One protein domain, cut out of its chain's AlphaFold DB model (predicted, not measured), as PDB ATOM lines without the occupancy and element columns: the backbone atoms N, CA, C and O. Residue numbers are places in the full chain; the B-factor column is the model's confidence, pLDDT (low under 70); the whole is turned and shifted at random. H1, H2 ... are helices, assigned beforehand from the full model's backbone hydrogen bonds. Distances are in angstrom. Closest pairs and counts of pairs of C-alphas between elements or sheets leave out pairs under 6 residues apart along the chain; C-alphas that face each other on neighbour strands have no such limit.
ATOM      1  N   ARG A  20      37.869 -31.415  38.831       75.12
ATOM      2  CA  ARG A  20      38.310 -31.830  40.183       75.12
ATOM      3  C   ARG A  20      37.206 -31.763  41.234       75.12
ATOM      4  O   ARG A  20      37.379 -32.261  42.343       75.12
ATOM      5  N   VAL A  21      36.072 -31.152  40.906       75.00
ATOM      6  CA  VAL A  21      34.922 -31.067  41.803       75.00
ATOM      7  C   VAL A  21      34.114 -32.347  41.653       75.00
ATOM      8  O   VAL A  21      33.495 -32.607  40.621       75.00
ATOM      9  N   ILE A  22      34.143 -33.162  42.699       76.75
ATOM     10  CA  ILE A  22      33.494 -34.471  42.754       76.75
ATOM     11  C   ILE A  22      32.586 -34.542  43.976       76.75
ATOM     12  O   ILE A  22      32.704 -33.748  44.911       76.75
ATOM     13  N   ASN A  23      31.642 -35.480  43.967       77.50
ATOM     14  CA  ASN A  23      30.754 -35.671  45.106       77.50
ATOM     15  C   ASN A  23      31.574 -36.090  46.341       77.50
ATOM     16  O   ASN A  23      32.566 -36.807  46.222       77.50
ATOM     17  N   ARG A  24      31.125 -35.709  47.545       74.81
ATOM     18  CA  ARG A  24      31.703 -36.159  48.824       74.81
ATOM     19  C   ARG A  24      31.792 -37.690  48.923       74.81
ATOM     20  O   ARG A  24      32.645 -38.200  49.638       74.81
ATOM     21  N   THR A  25      30.947 -38.424  48.199       75.00
ATOM     22  CA  THR A  25      30.983 -39.894  48.105       75.00
ATOM     23  C   THR A  25      32.107 -40.456  47.224       75.00
ATOM     24  O   THR A  25      32.209 -41.676  47.111       75.00
ATOM     25  N   GLY A  26      32.907 -39.609  46.564       76.62
ATOM     26  CA  GLY A  26      33.903 -40.011  45.561       76.62
ATOM     27  C   GLY A  26      33.309 -40.303  44.182       76.62
ATOM     28  O   GLY A  26      34.004 -40.793  43.295       76.62
ATOM     29  N   THR A  27      32.018 -40.029  43.988       82.81
ATOM     30  CA  THR A  27      31.344 -40.208  42.700       82.81
ATOM     31  C   THR A  27      31.643 -39.026  41.779       82.81
ATOM     32  O   THR A  27      31.643 -37.871  42.214       82.81
ATOM     33  N   LEU A  28      31.870 -39.326  40.499       80.62
ATOM     34  CA  LEU A  28      32.008 -38.324  39.445       80.62
ATOM     35  C   LEU A  28      30.736 -37.478  39.314       80.62
ATOM     36  O   LEU A  28      29.656 -37.869  39.769       80.62
ATOM     37  N   ALA A  29      30.867 -36.295  38.717       75.44
ATOM     38  CA  ALA A  29      29.718 -35.436  38.510       75.44
ATOM     39  C   ALA A  29      28.758 -36.055  37.478       75.44
ATOM     40  O   ALA A  29      29.173 -36.863  36.641       75.44
ATOM     41  N   PRO A  30      27.470 -35.677  37.526       71.12
ATOM     42  CA  PRO A  30      26.486 -36.160  36.572       71.12
ATOM     43  C   PRO A  30      26.901 -35.896  35.121       71.12
ATOM     44  O   PRO A  30      27.515 -34.876  34.804       71.12
ATOM     45  N   GLU A  31      26.483 -36.790  34.227       68.62
ATOM     46  CA  GLU A  31      26.885 -36.824  32.815       68.62
ATOM     47  C   GLU A  31      26.639 -35.500  32.061       68.62
ATOM     48  O   GLU A  31      27.385 -35.146  31.146       68.62
ATOM     49  N   TYR A  32      25.652 -34.714  32.500       67.75
ATOM     50  CA  TYR A  32      25.268 -33.433  31.904       67.75
ATOM     51  C   TYR A  32      26.157 -32.233  32.289       67.75
ATOM     52  O   TYR A  32      26.014 -31.174  31.683       67.75
ATOM     53  N   VAL A  33      27.052 -32.351  33.280       65.00
ATOM     54  CA  VAL A  33      27.803 -31.196  33.827       65.00
ATOM     55  C   VAL A  33      29.103 -30.915  33.063       65.00
ATOM     56  O   VAL A  33      29.430 -29.758  32.819       65.00
ATOM     57  N   PHE A  34      29.832 -31.956  32.640       61.94
ATOM     58  CA  PHE A  34      31.163 -31.830  32.008       61.94
ATOM     59  C   PHE A  34      31.243 -32.416  30.590       61.94
ATOM     60  O   PHE A  34      32.323 -32.712  30.078       61.94
ATOM     61  N   GLY A  35      30.092 -32.587  29.934       68.50
ATOM     62  CA  GLY A  35      30.020 -33.219  28.615       68.50
ATOM     63  C   GLY A  35      30.303 -34.724  28.651       68.50
ATOM     64  O   GLY A  35      30.849 -35.248  27.676       68.50
ATOM     65  N   GLY A  36      29.960 -35.374  29.767       73.12
ATOM     66  CA  GLY A  36      30.092 -36.808  30.009       73.12
ATOM     67  C   GLY A  36      30.917 -37.145  31.255       73.12
ATOM     68  O   GLY A  36      31.966 -36.547  31.497       73.12
ATOM     69  N   GLN A  37      30.476 -38.157  32.007       77.31
ATOM     70  CA  GLN A  37      31.224 -38.720  33.140       77.31
ATOM     71  C   GLN A  37      32.596 -39.263  32.690       77.31
ATOM     72  O   GLN A  37      33.601 -39.074  33.373       77.31
ATOM     73  N   GLU A  38      32.652 -39.838  31.488       80.06
ATOM     74  CA  GLU A  38      33.870 -40.358  30.854       80.06
ATOM     75  C   GLU A  38      34.931 -39.278  30.608       80.06
ATOM     76  O   GLU A  38      36.117 -39.501  30.841       80.06
ATOM     77  N   LYS A  39      34.526 -38.068  30.196       81.12
ATOM     78  CA  LYS A  39      35.476 -36.960  30.000       81.12
ATOM     79  C   LYS A  39      36.084 -36.512  31.320       81.12
ATOM     80  O   LYS A  39      37.281 -36.244  31.381       81.12
ATOM     81  N   GLN A  40      35.267 -36.443  32.371       82.00
ATOM     82  CA  GLN A  40      35.752 -36.114  33.706       82.00
ATOM     83  C   GLN A  40      36.730 -37.178  34.211       82.00
ATOM     84  O   GLN A  40      37.800 -36.826  34.701       82.00
ATOM     85  N   ARG A  41      36.400 -38.465  34.035       83.88
ATOM     86  CA  ARG A  41      37.300 -39.577  34.354       83.88
ATOM     87  C   ARG A  41      38.629 -39.452  33.616       83.88
ATOM     88  O   ARG A  41      39.656 -39.419  34.277       83.88
ATOM     89  N   ALA A  42      38.615 -39.300  32.292       84.25
ATOM     90  CA  ALA A  42      39.836 -39.217  31.489       84.25
ATOM     91  C   ALA A  42      40.737 -38.037  31.896       84.25
ATOM     92  O   ALA A  42      41.958 -38.178  31.950       84.25
ATOM     93  N   MET A  43      40.147 -36.882  32.228       83.62
ATOM     94  CA  MET A  43      40.903 -35.733  32.741       83.62
ATOM     95  C   MET A  43      41.550 -36.031  34.099       83.62
ATOM     96  O   MET A  43      42.708 -35.690  34.307       83.62
ATOM     97  N   LEU A  44      40.832 -36.690  35.010       84.31
ATOM     98  CA  LEU A  44      41.349 -37.044  36.335       84.31
ATOM     99  C   LEU A  44      42.399 -38.163  36.271       84.31
ATOM    100  O   LEU A  44      43.421 -38.082  36.947       84.31
ATOM    101  N   GLU A  45      42.196 -39.170  35.425       84.88
ATOM    102  CA  GLU A  45      43.185 -40.222  35.156       84.88
ATOM    103  C   GLU A  45      44.464 -39.633  34.546       84.88
ATOM    104  O   GLU A  45      45.563 -39.993  34.967       84.88
ATOM    105  N   GLY A  46      44.339 -38.667  33.627       83.19
ATOM    106  CA  GLY A  46      45.475 -37.928  33.062       83.19
ATOM    107  C   GLY A  46      46.256 -37.104  34.093       83.19
ATOM    108  O   GLY A  46      47.442 -36.843  33.902       83.19
ATOM    109  N   GLU A  47      45.622 -36.736  35.206       83.06
ATOM    110  CA  GLU A  47      46.269 -36.085  36.350       83.06
ATOM    111  C   GLU A  47      46.839 -37.073  37.382       83.06
ATOM    112  O   GLU A  47      47.469 -36.653  38.351       83.06
ATOM    113  N   GLY A  48      46.646 -38.381  37.187       83.62
ATOM    114  CA  GLY A  48      47.112 -39.421  38.105       83.62
ATOM    115  C   GLY A  48      46.183 -39.683  39.294       83.62
ATOM    116  O   GLY A  48      46.625 -40.239  40.300       83.62
ATOM    117  N   ILE A  49      44.905 -39.295  39.205       85.31
ATOM    118  CA  ILE A  49      43.895 -39.631  40.215       85.31
ATOM    119  C   ILE A  49      43.546 -41.117  40.114       85.31
ATOM    120  O   ILE A  49      43.158 -41.612  39.054       85.31
ATOM    121  N   ALA A  50      43.644 -41.825  41.238       84.50
ATOM    122  CA  ALA A  50      43.292 -43.233  41.318       84.50
ATOM    123  C   ALA A  50      41.780 -43.436  41.490       84.50
ATOM    124  O   ALA A  50      41.120 -42.778  42.303       84.50
ATOM    125  N   PHE A  51      41.256 -44.418  40.761       85.69
ATOM    126  CA  PHE A  51      39.885 -44.891  40.888       85.69
ATOM    127  C   PHE A  51      39.855 -46.257  41.580       85.69
ATOM    128  O   PHE A  51      40.686 -47.128  41.323       85.69
ATOM    129  N   LEU A  52      38.876 -46.435  42.455       85.06
ATOM    130  CA  LEU A  52      38.512 -47.695  43.080       85.06
ATOM    131  C   LEU A  52      37.855 -48.629  42.051       85.06
ATOM    132  O   LEU A  52      37.374 -48.203  40.997       85.06
ATOM    133  N   SER A  53      37.790 -49.919  42.383       81.25
ATOM    134  CA  SER A  53      37.187 -50.959  41.534       81.25
ATOM    135  C   SER A  53      35.693 -50.752  41.261       81.25
ATOM    136  O   SER A  53      35.168 -51.292  40.292       81.25
ATOM    137  N   ASP A  54      35.015 -49.957  42.086       81.94
ATOM    138  CA  ASP A  54      33.612 -49.568  41.920       81.94
ATOM    139  C   ASP A  54      33.422 -48.314  41.045       81.94
ATOM    140  O   ASP A  54      32.306 -47.822  40.881       81.94
ATOM    141  N   GLY A  55      34.513 -47.781  40.493       78.50
ATOM    142  CA  GLY A  55      34.509 -46.623  39.613       78.50
ATOM    143  C   GLY A  55      34.479 -45.268  40.322       78.50
ATOM    144  O   GLY A  55      34.418 -44.246  39.633       78.50
ATOM    145  N   ARG A  56      34.545 -45.236  41.658       83.75
ATOM    146  CA  ARG A  56      34.685 -44.008  42.458       83.75
ATOM    147  C   ARG A  56      36.147 -43.610  42.615       83.75
ATOM    148  O   ARG A  56      37.040 -44.419  42.407       83.75
ATOM    149  N   ILE A  57      36.402 -42.364  42.986       84.56
ATOM    150  CA  ILE A  57      37.755 -41.865  43.258       84.56
ATOM    151  C   ILE A  57      38.182 -42.280  44.660       84.56
ATOM    152  O   ILE A  57      37.376 -42.249  45.595       84.56
ATOM    153  N   ASP A  58      39.458 -42.632  44.814       83.94
ATOM    154  CA  ASP A  58      40.055 -42.841  46.129       83.94
ATOM    155  C   ASP A  58      40.219 -41.498  46.861       83.94
ATOM    156  O   ASP A  58      41.268 -40.846  46.842       83.94
ATOM    157  N   MET A  59      39.137 -41.078  47.514       79.31
ATOM    158  CA  MET A  59      39.076 -39.839  48.287       79.31
ATOM    159  C   MET A  59      40.114 -39.806  49.407       79.31
ATOM    160  O   MET A  59      40.553 -38.727  49.771       79.31
ATOM    161  N   SER A  60      40.536 -40.952  49.950       77.12
ATOM    162  CA  SER A  60      41.494 -40.973  51.064       77.12
ATOM    163  C   SER A  60      42.875 -40.447  50.665       77.12
ATOM    164  O   SER A  60      43.587 -39.886  51.493       77.12
ATOM    165  N   ARG A  61      43.234 -40.593  49.386       75.56
ATOM    166  CA  ARG A  61      44.548 -40.218  48.842       75.56
ATOM    167  C   ARG A  61      44.531 -38.884  48.108       75.56
ATOM    168  O   ARG A  61      45.580 -38.269  47.946       75.56
ATOM    169  N   HIS A  62      43.356 -38.459  47.651       78.31
ATOM    170  CA  HIS A  62      43.196 -37.309  46.761       78.31
ATOM    171  C   HIS A  62      42.298 -36.199  47.332       78.31
ATOM    172  O   HIS A  62      41.967 -35.256  46.610       78.31
ATOM    173  N   LEU A  63      41.894 -36.275  48.608       76.25
ATOM    174  CA  LEU A  63      41.182 -35.179  49.265       76.25
ATOM    175  C   LEU A  63      42.098 -33.955  49.381       76.25
ATOM    176  O   LEU A  63      43.228 -34.043  49.858       76.25
ATOM    177  N   TRP A  64      41.594 -32.800  48.955       68.06
ATOM    178  CA  TRP A  64      42.296 -31.535  49.125       68.06
ATOM    179  C   TRP A  64      42.122 -31.020  50.561       68.06
ATOM    180  O   TRP A  64      41.004 -30.704  50.968       68.06
ATOM    181  N   GLY A  65      43.233 -30.904  51.293       63.88
ATOM    182  CA  GLY A  65      43.273 -30.509  52.704       63.88
ATOM    183  C   GLY A  65      43.376 -31.719  53.631       63.88
ATOM    184  O   GLY A  65      42.685 -32.720  53.439       63.88
TER     185      GLY A  65
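Overview. This is residues 20 to 65 of the 73 residues of a protein of Sporomusa sphaeroides DSM 2875 (UniProt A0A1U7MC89). With little regular structure, this is a small rounded body made mostly of loops, with helix H1 along one side and the very short helix H2 set well away from it. Residues 20 to 36 wind round before H1, and the link from H1 to H2 reaches out to Ser 53 and folds back. The printed part has 46 residues with two named helices, H1 then H2, which hold 14 of them, and no named strand; the class is all helix. It is compact, with a radius of gyration of the C-alphas of 9.9 A and spans of 26 by 21 by 20 A.

Along the chain. The printed part begins at C-alpha 20, (38.310, -31.830, 40.183). H1, residues 37 to 46, starts at C-alpha 37, (31.224, -38.720, 33.140), and is 14.3 A long. H2, residues 59 to 62, ends at C-alpha 62, (43.196, -37.309, 46.761).

Arrangement. H1 and H2 are apart. In H1 every O i to N i+4 pair is within hydrogen-bond range; H2 is too short for such a pair, and its one O i to N i+3 pair is not within range.

Size, cuts and confidence. The C-alphas of Tyr 32 and Gly 65, the two farthest apart, are 27.7 A apart. The printed part has no cut. The link from H1 to H2 is long, with 12 residues. Mean pLDDT of the printed part is 78.0; residues 31 to 35 and 64 to 65 are under 70.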